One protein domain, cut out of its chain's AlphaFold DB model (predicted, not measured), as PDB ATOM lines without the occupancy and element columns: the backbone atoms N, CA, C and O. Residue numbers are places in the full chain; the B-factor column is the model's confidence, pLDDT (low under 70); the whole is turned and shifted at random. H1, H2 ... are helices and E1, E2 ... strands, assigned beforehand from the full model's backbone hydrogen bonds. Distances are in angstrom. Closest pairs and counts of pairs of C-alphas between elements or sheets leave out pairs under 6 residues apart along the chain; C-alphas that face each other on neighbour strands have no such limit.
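This is residues 44 to 114 of the 115 residues of an uncharacterized protein of Candidatus Lokiarchaeota archaeon (UniProt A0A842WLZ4). Two strand hairpins, E1 with E2 and E3 with E4, follow each other along the longest axis; E5 adds a third strand beside E4, and H1 packs on both sheets, with E5 and E1. The short helix H2 lies near one end of this elongated shape, and the turn between E1 and E2 makes the other end. The 71 printed residues hold E1, E2, E3, E4, H1, E5 and H2 in that order, in a mixed class of helices and strands; E3, E4, E5 is a mixed sheet and E1, E2 an antiparallel one. The whole is only just compact, close to loose, with a radius of gyration of the C-alphas of 13.2 A and spans of 42 by 25 by 14 A.

E1, residues 44 to 48, and E2, residues 55 to 59, form an antiparallel hairpin, with N 45 and O 58 2.7 A apart. E2 runs on into E3, residues 62 to 66, at 46 degrees. E3 and E4, residues 69 to 74, form the second hairpin, with N 64 and O 71 2.8 A apart. H1, residues 84 to 96, comes closest to E1 at the C-alphas of Tyr 47 and Lys 86, 5.9 A apart. E5, residues 100 to 103, is parallel to E4, with N 72 and O 100 2.8 A apart. E4, H1 and E5 make a strand-helix-strand unit, two parallel neighbour strands with a helix between, and its crossover is right-handed. H1 is on the sheet of E3, E4 and E5 at a height over the sheet of 8.2 A; H1 and this sheet form two layers, a helix on one face of a sheet. It lies over E5 and runs along the strands, at 14 degrees to E5 on the local plane; the closest C-alphas are those of His 91 and Phe 101, 5.5 A. H2, residues 106 to 113, is not on that sheet and is apart from H1. In H1 and H2 every O i to N i+4 pair is within hydrogen-bond range.

E1 begins at C-alpha 44 (49.487, 4.009, -25.806). E4 measures 16.7 A and H1 18.0 A. H2 ends at C-alpha 113 (28.333, 7.713, -45.964).

The two C-alphas farthest apart, those of Gly 53 and Ser 114, are 42.7 A apart. The printed part has no cut and no long link. Residues 83 to 85 and 114 have pLDDT under 70.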
ATOM      1  N   PRO A  44      48.164   3.690 -25.290       92.44
ATOM      2  CA  PRO A  44      49.487   4.009 -25.806       92.44
ATOM      3  C   PRO A  44      50.261   2.730 -26.149       92.44
ATOM      4  O   PRO A  44      50.389   1.816 -25.336       92.44
ATOM      5  N   ILE A  45      50.830   2.699 -27.346       92.06
ATOM      6  CA  ILE A  45      51.694   1.646 -27.863       92.06
ATOM      7  C   ILE A  45      53.058   2.258 -28.150       92.06
ATOM      8  O   ILE A  45      53.196   3.109 -29.029       92.06
ATOM      9  N   ILE A  46      54.068   1.820 -27.405       92.00
ATOM     10  CA  ILE A  46      55.457   2.193 -27.670       92.00
ATOM     11  C   ILE A  46      55.955   1.345 -28.842       92.00
ATOM     12  O   ILE A  46      55.812   0.121 -28.832       92.00
ATOM     13  N   TYR A  47      56.531   1.996 -29.846       90.88
ATOM     14  CA  TYR A  47      57.166   1.342 -30.984       90.88
ATOM     15  C   TYR A  47      58.451   2.078 -31.361       90.88
ATOM     16  O   TYR A  47      58.648   3.235 -30.995       90.88
ATOM     17  N   PHE A  48      59.323   1.398 -32.097       89.69
ATOM     18  CA  PHE A  48      60.540   1.992 -32.638       89.69
ATOM     19  C   PHE A  48      60.353   2.223 -34.131       89.69
ATOM     20  O   PHE A  48      59.930   1.307 -34.837       89.69
ATOM     21  N   ASP A  49      60.656   3.431 -34.598       85.56
ATOM     22  CA  ASP A  49      60.675   3.736 -36.026       85.56
ATOM     23  C   ASP A  49      61.840   2.991 -36.695       85.56
ATOM     24  O   ASP A  49      62.999   3.183 -36.329       85.56
ATOM     25  N   HIS A  50      61.565   2.120 -37.667       82.81
ATOM     26  CA  HIS A  50      62.603   1.325 -38.334       82.81
ATOM     27  C   HIS A  50      63.574   2.154 -39.187       82.81
ATOM     28  O   HIS A  50      64.638   1.647 -39.554       82.81
ATOM     29  N   VAL A  51      63.222   3.395 -39.536       85.69
ATOM     30  CA  VAL A  51      64.052   4.286 -40.355       85.69
ATOM     31  C   VAL A  51      64.971   5.121 -39.473       85.69
ATOM     32  O   VAL A  51      66.167   5.208 -39.759       85.69
ATOM     33  N   THR A  52      64.439   5.743 -38.419       89.25
ATOM     34  CA  THR A  52      65.215   6.642 -37.546       89.25
ATOM     35  C   THR A  52      65.786   5.944 -36.313       89.25
ATOM     36  O   THR A  52      66.802   6.387 -35.779       89.25
ATOM     37  N   GLY A  53      65.183   4.832 -35.886       88.81
ATOM     38  CA  GLY A  53      65.504   4.132 -34.641       88.81
ATOM     39  C   GLY A  53      64.924   4.797 -33.391       88.81
ATOM     40  O   GLY A  53      65.204   4.338 -32.283       88.81
ATOM     41  N   ASP A  54      64.142   5.866 -33.548       92.00
ATOM     42  CA  ASP A  54      63.586   6.611 -32.423       92.00
ATOM     43  C   ASP A  54      62.432   5.850 -31.764       92.00
ATOM     44  O   ASP A  54      61.619   5.201 -32.427       92.00
ATOM     45  N   GLU A  55      62.342   5.972 -30.440       92.94
ATOM     46  CA  GLU A  55      61.183   5.517 -29.679       92.94
ATOM     47  C   GLU A  55      60.023   6.501 -29.866       92.94
ATOM     48  O   GLU A  55      60.150   7.700 -29.600       92.94
ATOM     49  N   LEU A  56      58.879   5.990 -30.310       91.25
ATOM     50  CA  LEU A  56      57.669   6.756 -30.572       91.25
ATOM     51  C   LEU A  56      56.472   6.137 -29.844       91.25
ATOM     52  O   LEU A  56      56.419   4.936 -29.575       91.25
ATOM     53  N   ILE A  57      55.472   6.972 -29.546       91.75
ATOM     54  CA  ILE A  57      54.211   6.537 -28.937       91.75
ATOM     55  C   ILE A  57      53.094   6.661 -29.966       91.75
ATOM     56  O   ILE A  57      52.769   7.753 -30.436       91.75
ATOM     57  N   TYR A  58      52.472   5.533 -30.275       90.31
ATOM     58  CA  TYR A  58      51.273   5.443 -31.089       90.31
ATOM     59  C   TYR A  58      50.050   5.259 -30.190       90.31
ATOM     60  O   TYR A  58      50.031   4.391 -29.328       90.31
ATOM     61  N   TYR A  59      49.024   6.080 -30.386       91.69
ATOM     62  CA  TYR A  59      47.756   5.950 -29.676       91.69
ATOM     63  C   TYR A  59      46.729   5.306 -30.595       91.69
ATOM     64  O   TYR A  59      46.467   5.858 -31.662       91.69
ATOM     65  N   ILE A  60      46.150   4.185 -30.161       91.94
ATOM     66  CA  ILE A  60      45.058   3.515 -30.877       91.94
ATOM     67  C   ILE A  60      43.852   4.449 -30.962       91.94
ATOM     68  O   ILE A  60      43.449   4.994 -29.937       91.94
ATOM     69  N   GLY A  61      43.260   4.591 -32.146       93.31
ATOM     70  CA  GLY A  61      42.075   5.405 -32.398       93.31
ATOM     71  C   GLY A  61      40.934   5.062 -31.447       93.31
ATOM     72  O   GLY A  61      40.597   5.875 -30.592       93.31
ATOM     73  N   PHE A  62      40.388   3.851 -31.541       95.94
ATOM     74  CA  PHE A  62      39.245   3.404 -30.746       95.94
ATOM     75  C   PHE A  62      39.530   2.079 -30.047       95.94
ATOM     76  O   PHE A  62      39.967   1.114 -30.665       95.94
ATOM     77  N   ASP A  63      39.231   2.027 -28.755       96.12
ATOM     78  CA  ASP A  63      39.189   0.812 -27.948       96.12
ATOM     79  C   ASP A  63      37.735   0.532 -27.574       96.12
ATOM     80  O   ASP A  63      37.145   1.294 -26.807       96.12
ATOM     81  N   ILE A  64      37.159  -0.515 -28.160       97.19
ATOM     82  CA  ILE A  64      35.717  -0.760 -28.192       97.19
ATOM     83  C   ILE A  64      35.411  -2.063 -27.469       97.19
ATOM     84  O   ILE A  64      35.990  -3.110 -27.764       97.19
ATOM     85  N   GLU A  65      34.467  -2.003 -26.542       96.88
ATOM     86  CA  GLU A  65      33.894  -3.160 -25.877       96.88
ATOM     87  C   GLU A  65      32.528  -3.465 -26.495       96.88
ATOM     88  O   GLU A  65      31.576  -2.703 -26.336       96.88
ATOM     89  N   TYR A  66      32.445  -4.587 -27.206       96.31
ATOM     90  CA  TYR A  66      31.201  -5.162 -27.701       96.31
ATOM     91  C   TYR A  66      30.699  -6.253 -26.750       96.31
ATOM     92  O   TYR A  66      31.461  -6.833 -25.975       96.31
ATOM     93  N   ILE A  67      29.430  -6.638 -26.889       95.44
ATOM     94  CA  ILE A  67      28.865  -7.821 -26.210       95.44
ATOM     95  C   ILE A  67      29.643  -9.102 -26.570       95.44
ATOM     96  O   ILE A  67      29.791 -10.007 -25.747       95.44
ATOM     97  N   SER A  68      30.140  -9.189 -27.805       93.56
ATOM     98  CA  SER A  68      30.838 -10.360 -28.350       93.56
ATOM     99  C   SER A  68      32.338 -10.401 -28.042       93.56
ATOM    100  O   SER A  68      32.970 -11.438 -28.254       93.56
ATOM    101  N   GLY A  69      32.921  -9.304 -27.553       94.94
ATOM    102  CA  GLY A  69      34.357  -9.201 -27.322       94.94
ATOM    103  C   GLY A  69      34.877  -7.774 -27.431       94.94
ATOM    104  O   GLY A  69      34.122  -6.810 -27.452       94.94
ATOM    105  N   ARG A  70      36.199  -7.636 -27.491       95.88
ATOM    106  CA  ARG A  70      36.877  -6.339 -27.502       95.88
ATOM    107  C   ARG A  70      37.678  -6.162 -28.780       95.88
ATOM    108  O   ARG A  70      38.391  -7.078 -29.200       95.88
ATOM    109  N   GLU A  71      37.596  -4.976 -29.363       97.06
ATOM    110  CA  GLU A  71      38.311  -4.635 -30.587       97.06
ATOM    111  C   GLU A  71      39.038  -3.298 -30.444       97.06
ATOM    112  O   GLU A  71      38.584  -2.378 -29.766       97.06
ATOM    113  N   TRP A  72      40.175  -3.196 -31.118       96.69
ATOM    114  CA  TRP A  72      40.885  -1.956 -31.371       96.69
ATOM    115  C   TRP A  72      40.706  -1.586 -32.835       96.69
ATOM    116  O   TRP A  72      41.027  -2.381 -33.726       96.69
ATOM    117  N   VAL A  73      40.197  -0.384 -33.081       95.50
ATOM    118  CA  VAL A  73      39.863   0.074 -34.425       95.50
ATOM    119  C   VAL A  73      40.519   1.411 -34.722       95.50
ATOM    120  O   VAL A  73      40.455   2.351 -33.934       95.50
ATOM    121  N   GLU A  74      41.140   1.498 -35.890       93.06
ATOM    122  CA  GLU A  74      41.529   2.766 -36.496       93.06
ATOM    123  C   GLU A  74      40.446   3.225 -37.461       93.06
ATOM    124  O   GLU A  74      39.996   2.434 -38.294       93.06
ATOM    125  N   ALA A  75      40.061   4.502 -37.390       89.81
ATOM    126  CA  ALA A  75      39.082   5.097 -38.294       89.81
ATOM    127  C   ALA A  75      39.696   5.388 -39.677       89.81
ATOM    128  O   ALA A  75      39.685   6.510 -40.166       89.81
ATOM    129  N   VAL A  76      40.280   4.361 -40.295       88.06
ATOM    130  CA  VAL A  76      40.806   4.343 -41.663       88.06
ATOM    131  C   VAL A  76      40.504   2.979 -42.292       88.06
ATOM    132  O   VAL A  76      40.408   1.980 -41.572       88.06
ATOM    133  N   PRO A  77      40.383   2.873 -43.624       82.62
ATOM    134  CA  PRO A  77      40.265   1.578 -44.285       82.62
ATOM    135  C   PRO A  77      41.486   0.672 -44.016       82.62
ATOM    136  O   PRO A  77      42.616   1.166 -43.983       82.62
ATOM    137  N   PRO A  78      41.327  -0.665 -43.925       81.88
ATOM    138  CA  PRO A  78      42.434  -1.608 -43.763       81.88
ATOM    139  C   PRO A  78      43.546  -1.452 -44.807       81.88
ATOM    140  O   PRO A  78      44.722  -1.611 -44.494       81.88
ATOM    141  N   SER A  79      43.197  -1.092 -46.046       81.06
ATOM    142  CA  SER A  79      44.158  -0.817 -47.124       81.06
ATOM    143  C   SER A  79      45.035   0.418 -46.883       81.06
ATOM    144  O   SER A  79      46.101   0.546 -47.491       81.06
ATOM    145  N   GLU A  80      44.580   1.326 -46.020       82.62
ATOM    146  CA  GLU A  80      45.229   2.591 -45.672       82.62
ATOM    147  C   GLU A  80      45.968   2.529 -44.331       82.62
ATOM    148  O   GLU A  80      46.629   3.493 -43.945       82.62
ATOM    149  N   MET A  81      45.954   1.378 -43.650       82.31
ATOM    150  CA  MET A  81      46.775   1.125 -42.466       82.31
ATOM    151  C   MET A  81      48.267   0.957 -42.830       82.31
ATOM    152  O   MET A  81      48.868  -0.094 -42.629       82.31
ATOM    153  N   ARG A  82      48.893   2.017 -43.354       70.19
ATOM    154  CA  ARG A  82      50.353   2.184 -43.516       70.19
ATOM    155  C   ARG A  82      50.801   3.258 -42.514       70.19
ATOM    156  O   ARG A  82      50.128   4.287 -42.470       70.19
ATOM    157  N   PRO A  83      51.825   3.083 -41.656       62.78
ATOM    158  CA  PRO A  83      53.119   2.427 -41.847       62.78
ATOM    159  C   PRO A  83      53.341   1.207 -40.934       62.78
ATOM    160  O   PRO A  83      52.752   1.082 -39.860       62.78
ATOM    161  N   GLU A  84      54.215   0.317 -41.399       61.94
ATOM    162  CA  GLU A  84      54.322  -1.081 -40.969       61.94
ATOM    163  C   GLU A  84      54.633  -1.252 -39.476       61.94
ATOM    164  O   GLU A  84      53.982  -2.076 -38.843       61.94
ATOM    165  N   ASP A  85      55.509  -0.444 -38.871       69.69
ATOM    166  CA  ASP A  85      55.907  -0.682 -37.475       69.69
ATOM    167  C   ASP A  85      54.775  -0.440 -36.487       69.69
ATOM    168  O   ASP A  85      54.400  -1.342 -35.748       69.69
ATOM    169  N   LYS A  86      54.183   0.758 -36.457       85.06
ATOM    170  CA  LYS A  86      53.216   1.076 -35.397       85.06
ATOM    171  C   LYS A  86      51.999   0.147 -35.431       85.06
ATOM    172  O   LYS A  86      51.535  -0.293 -34.379       85.06
ATOM    173  N   TYR A  87      51.518  -0.200 -36.628       88.88
ATOM    174  CA  TYR A  87      50.378  -1.098 -36.788       88.88
ATOM    175  C   TYR A  87      50.754  -2.551 -36.516       88.88
ATOM    176  O   TYR A  87      49.961  -3.258 -35.903       88.88
ATOM    177  N   LEU A  88      51.959  -2.994 -36.887       89.12
ATOM    178  CA  LEU A  88      52.450  -4.326 -36.533       89.12
ATOM    179  C   LEU A  88      52.632  -4.474 -35.018       89.12
ATOM    180  O   LEU A  88      52.231  -5.485 -34.447       89.12
ATOM    181  N   TYR A  89      53.195  -3.465 -34.354       91.25
ATOM    182  CA  TYR A  89      53.355  -3.448 -32.899       91.25
ATOM    183  C   TYR A  89      51.994  -3.474 -32.203       91.25
ATOM    184  O   TYR A  89      51.769  -4.321 -31.339       91.25
ATOM    185  N   ALA A  90      51.064  -2.613 -32.620       92.44
ATOM    186  CA  ALA A  90      49.702  -2.622 -32.100       92.44
ATOM    187  C   ALA A  90      48.992  -3.957 -32.343       92.44
ATOM    188  O   ALA A  90      48.370  -4.480 -31.423       92.44
ATOM    189  N   HIS A  91      49.139  -4.547 -33.532       93.12
ATOM    190  CA  HIS A  91      48.572  -5.853 -33.858       93.12
ATOM    191  C   HIS A  91      49.118  -6.954 -32.946       93.12
ATOM    192  O   HIS A  91      48.345  -7.717 -32.375       93.12
ATOM    193  N   ASN A  92      50.437  -7.020 -32.766       92.56
ATOM    194  CA  ASN A  92      51.075  -8.026 -31.918       92.56
ATOM    195  C   ASN A  92      50.660  -7.876 -30.449       92.56
ATOM    196  O   ASN A  92      50.380  -8.871 -29.776       92.56
ATOM    197  N   ILE A  93      50.574  -6.636 -29.958       94.00
ATOM    198  CA  ILE A  93      50.106  -6.356 -28.600       94.00
ATOM    199  C   ILE A  93      48.637  -6.755 -28.463       94.00
ATOM    200  O   ILE A  93      48.319  -7.517 -27.553       94.00
ATOM    201  N   ALA A  94      47.762  -6.333 -29.375       94.50
ATOM    202  CA  ALA A  94      46.354  -6.720 -29.365       94.50
ATOM    203  C   ALA A  94      46.192  -8.250 -29.362       94.50
ATOM    204  O   ALA A  94      45.526  -8.800 -28.485       94.50
ATOM    205  N   LEU A  95      46.904  -8.946 -30.255       94.44
ATOM    206  CA  LEU A  95      46.879 -10.402 -30.375       94.44
ATOM    207  C   LEU A  95      47.295 -11.102 -29.073       94.44
ATOM    208  O   LEU A  95      46.626 -12.039 -28.643       94.44
ATOM    209  N   SER A  96      48.354 -10.628 -28.406       94.44
ATOM    210  CA  SER A  96      48.791 -11.180 -27.110       94.44
ATOM    211  C   SER A  96      47.772 -11.008 -25.976       94.44
ATOM    212  O   SER A  96      47.830 -11.742 -24.991       94.44
ATOM    213  N   HIS A  97      46.817 -10.087 -26.131       93.50
ATOM    214  CA  HIS A  97      45.713  -9.856 -25.197       93.50
ATOM    215  C   HIS A  97      44.382 -10.445 -25.692       93.50
ATOM    216  O   HIS A  97      43.355 -10.253 -25.044       93.50
ATOM    217  N   GLY A  98      44.376 -11.152 -26.829       94.06
ATOM    218  CA  GLY A  98      43.153 -11.682 -27.436       94.06
ATOM    219  C   GLY A  98      42.209 -10.601 -27.979       94.06
ATOM    220  O   GLY A  98      41.010 -10.839 -28.073       94.06
ATOM    221  N   ILE A  99      42.734  -9.419 -28.312       96.12
ATOM    222  CA  ILE A  99      41.991  -8.289 -28.879       96.12
ATOM    223  C   ILE A  99      42.165  -8.293 -30.400       96.12
ATOM    224  O   ILE A  99      43.268  -8.491 -30.914       96.12
ATOM    225  N   ILE A 100      41.080  -8.047 -31.133       95.31
ATOM    226  CA  ILE A 100      41.138  -7.871 -32.589       95.31
ATOM    227  C   ILE A 100      41.609  -6.449 -32.888       95.31
ATOM    228  O   ILE A 100      40.993  -5.501 -32.418       95.31
ATOM    229  N   PHE A 101      42.660  -6.292 -33.696       94.94
ATOM    230  CA  PHE A 101      43.110  -4.987 -34.187       94.94
ATOM    231  C   PHE A 101      42.898  -4.859 -35.696       94.94
ATOM    232  O   PHE A 101      43.380  -5.707 -36.454       94.94
ATOM    233  N   ARG A 102      42.179  -3.818 -36.133       94.31
ATOM    234  CA  ARG A 102      41.792  -3.625 -37.540       94.31
ATOM    235  C   ARG A 102      41.493  -2.163 -37.888       94.31
ATOM    236  O   ARG A 102      41.352  -1.318 -37.016       94.31
ATOM    237  N   GLY A 103      41.343  -1.892 -39.180       93.62
ATOM    238  CA  GLY A 103      40.708  -0.673 -39.677       93.62
ATOM    239  C   GLY A 103      39.191  -0.837 -39.806       93.62
ATOM    240  O   GLY A 103      38.616  -1.862 -39.412       93.62
ATOM    241  N   LEU A 104      38.557   0.151 -40.429       92.69
ATOM    242  CA  LEU A 104      37.124   0.168 -40.718       92.69
ATOM    243  C   LEU A 104      36.738  -0.873 -41.776       92.69
ATOM    244  O   LEU A 104      37.274  -0.909 -42.885       92.69
ATOM    245  N   LYS A 105      35.763  -1.717 -41.463       91.94
ATOM    246  CA  LYS A 105      35.138  -2.633 -42.420       91.94
ATOM    247  C   LYS A 105      34.353  -1.825 -43.457       91.94
ATOM    248  O   LYS A 105      33.827  -0.754 -43.168       91.94
ATOM    249  N   GLY A 106      34.211  -2.371 -44.666       87.00
ATOM    250  CA  GLY A 106      33.461  -1.702 -45.737       87.00
ATOM    251  C   GLY A 106      32.002  -1.408 -45.365       87.00
ATOM    252  O   GLY A 106      31.465  -0.375 -45.742       87.00
ATOM    253  N   GLU A 107      31.372  -2.277 -44.573       88.62
ATOM    254  CA  GLU A 107      30.015  -2.066 -44.051       88.62
ATOM    255  C   GLU A 107      29.915  -0.901 -43.052       88.62
ATOM    256  O   GLU A 107      28.943  -0.148 -43.101       88.62
ATOM    257  N   GLU A 108      30.931  -0.704 -42.203       90.25
ATOM    258  CA  GLU A 108      31.013   0.439 -41.283       90.25
ATOM    259  C   GLU A 108      31.160   1.737 -42.093       90.25
ATOM    260  O   GLU A 108      30.413   2.686 -41.875       90.25
ATOM    261  N   MET A 109      32.045   1.742 -43.098       87.50
ATOM    262  CA  MET A 109      32.236   2.877 -44.012       87.50
ATOM    263  C   MET A 109      30.945   3.264 -44.745       87.50
ATOM    264  O   MET A 109      30.519   4.413 -44.678       87.50
ATOM    265  N   ASN A 110      30.278   2.299 -45.385       85.88
ATOM    266  CA  ASN A 110      29.041   2.547 -46.134       85.88
ATOM    267  C   ASN A 110      27.915   3.098 -45.242       85.88
ATOM    268  O   ASN A 110      27.124   3.940 -45.672       85.88
ATOM    269  N   SER A 111      27.843   2.626 -43.993       84.19
ATOM    270  CA  SER A 111      26.840   3.079 -43.023       84.19
ATOM    271  C   SER A 111      27.039   4.544 -42.623       84.19
ATOM    272  O   SER A 111      26.065   5.229 -42.337       84.19
ATOM    273  N   MET A 112      28.283   5.033 -42.644       87.06
ATOM    274  CA  MET A 112      28.633   6.422 -42.319       87.06
ATOM    275  C   MET A 112      28.514   7.390 -43.507       87.06
ATOM    276  O   MET A 112      28.458   8.599 -43.298       87.06
ATOM    277  N   GLU A 113      28.504   6.893 -44.749       73.44
ATOM    278  CA  GLU A 113      28.333   7.713 -45.964       73.44
ATOM    279  C   GLU A 113      26.865   7.956 -46.338       73.44
ATOM    280  O   GLU A 113      26.565   8.832 -47.144       73.44
ATOM    281  N   SER A 114      25.948   7.171 -45.773       57.94
ATOM    282  CA  SER A 114      24.520   7.201 -46.110       57.94
ATOM    283  C   SER A 114      23.723   8.285 -45.357       57.94
ATOM    284  O   SER A 114      22.491   8.256 -45.394       57.94
TER     285      SER A 114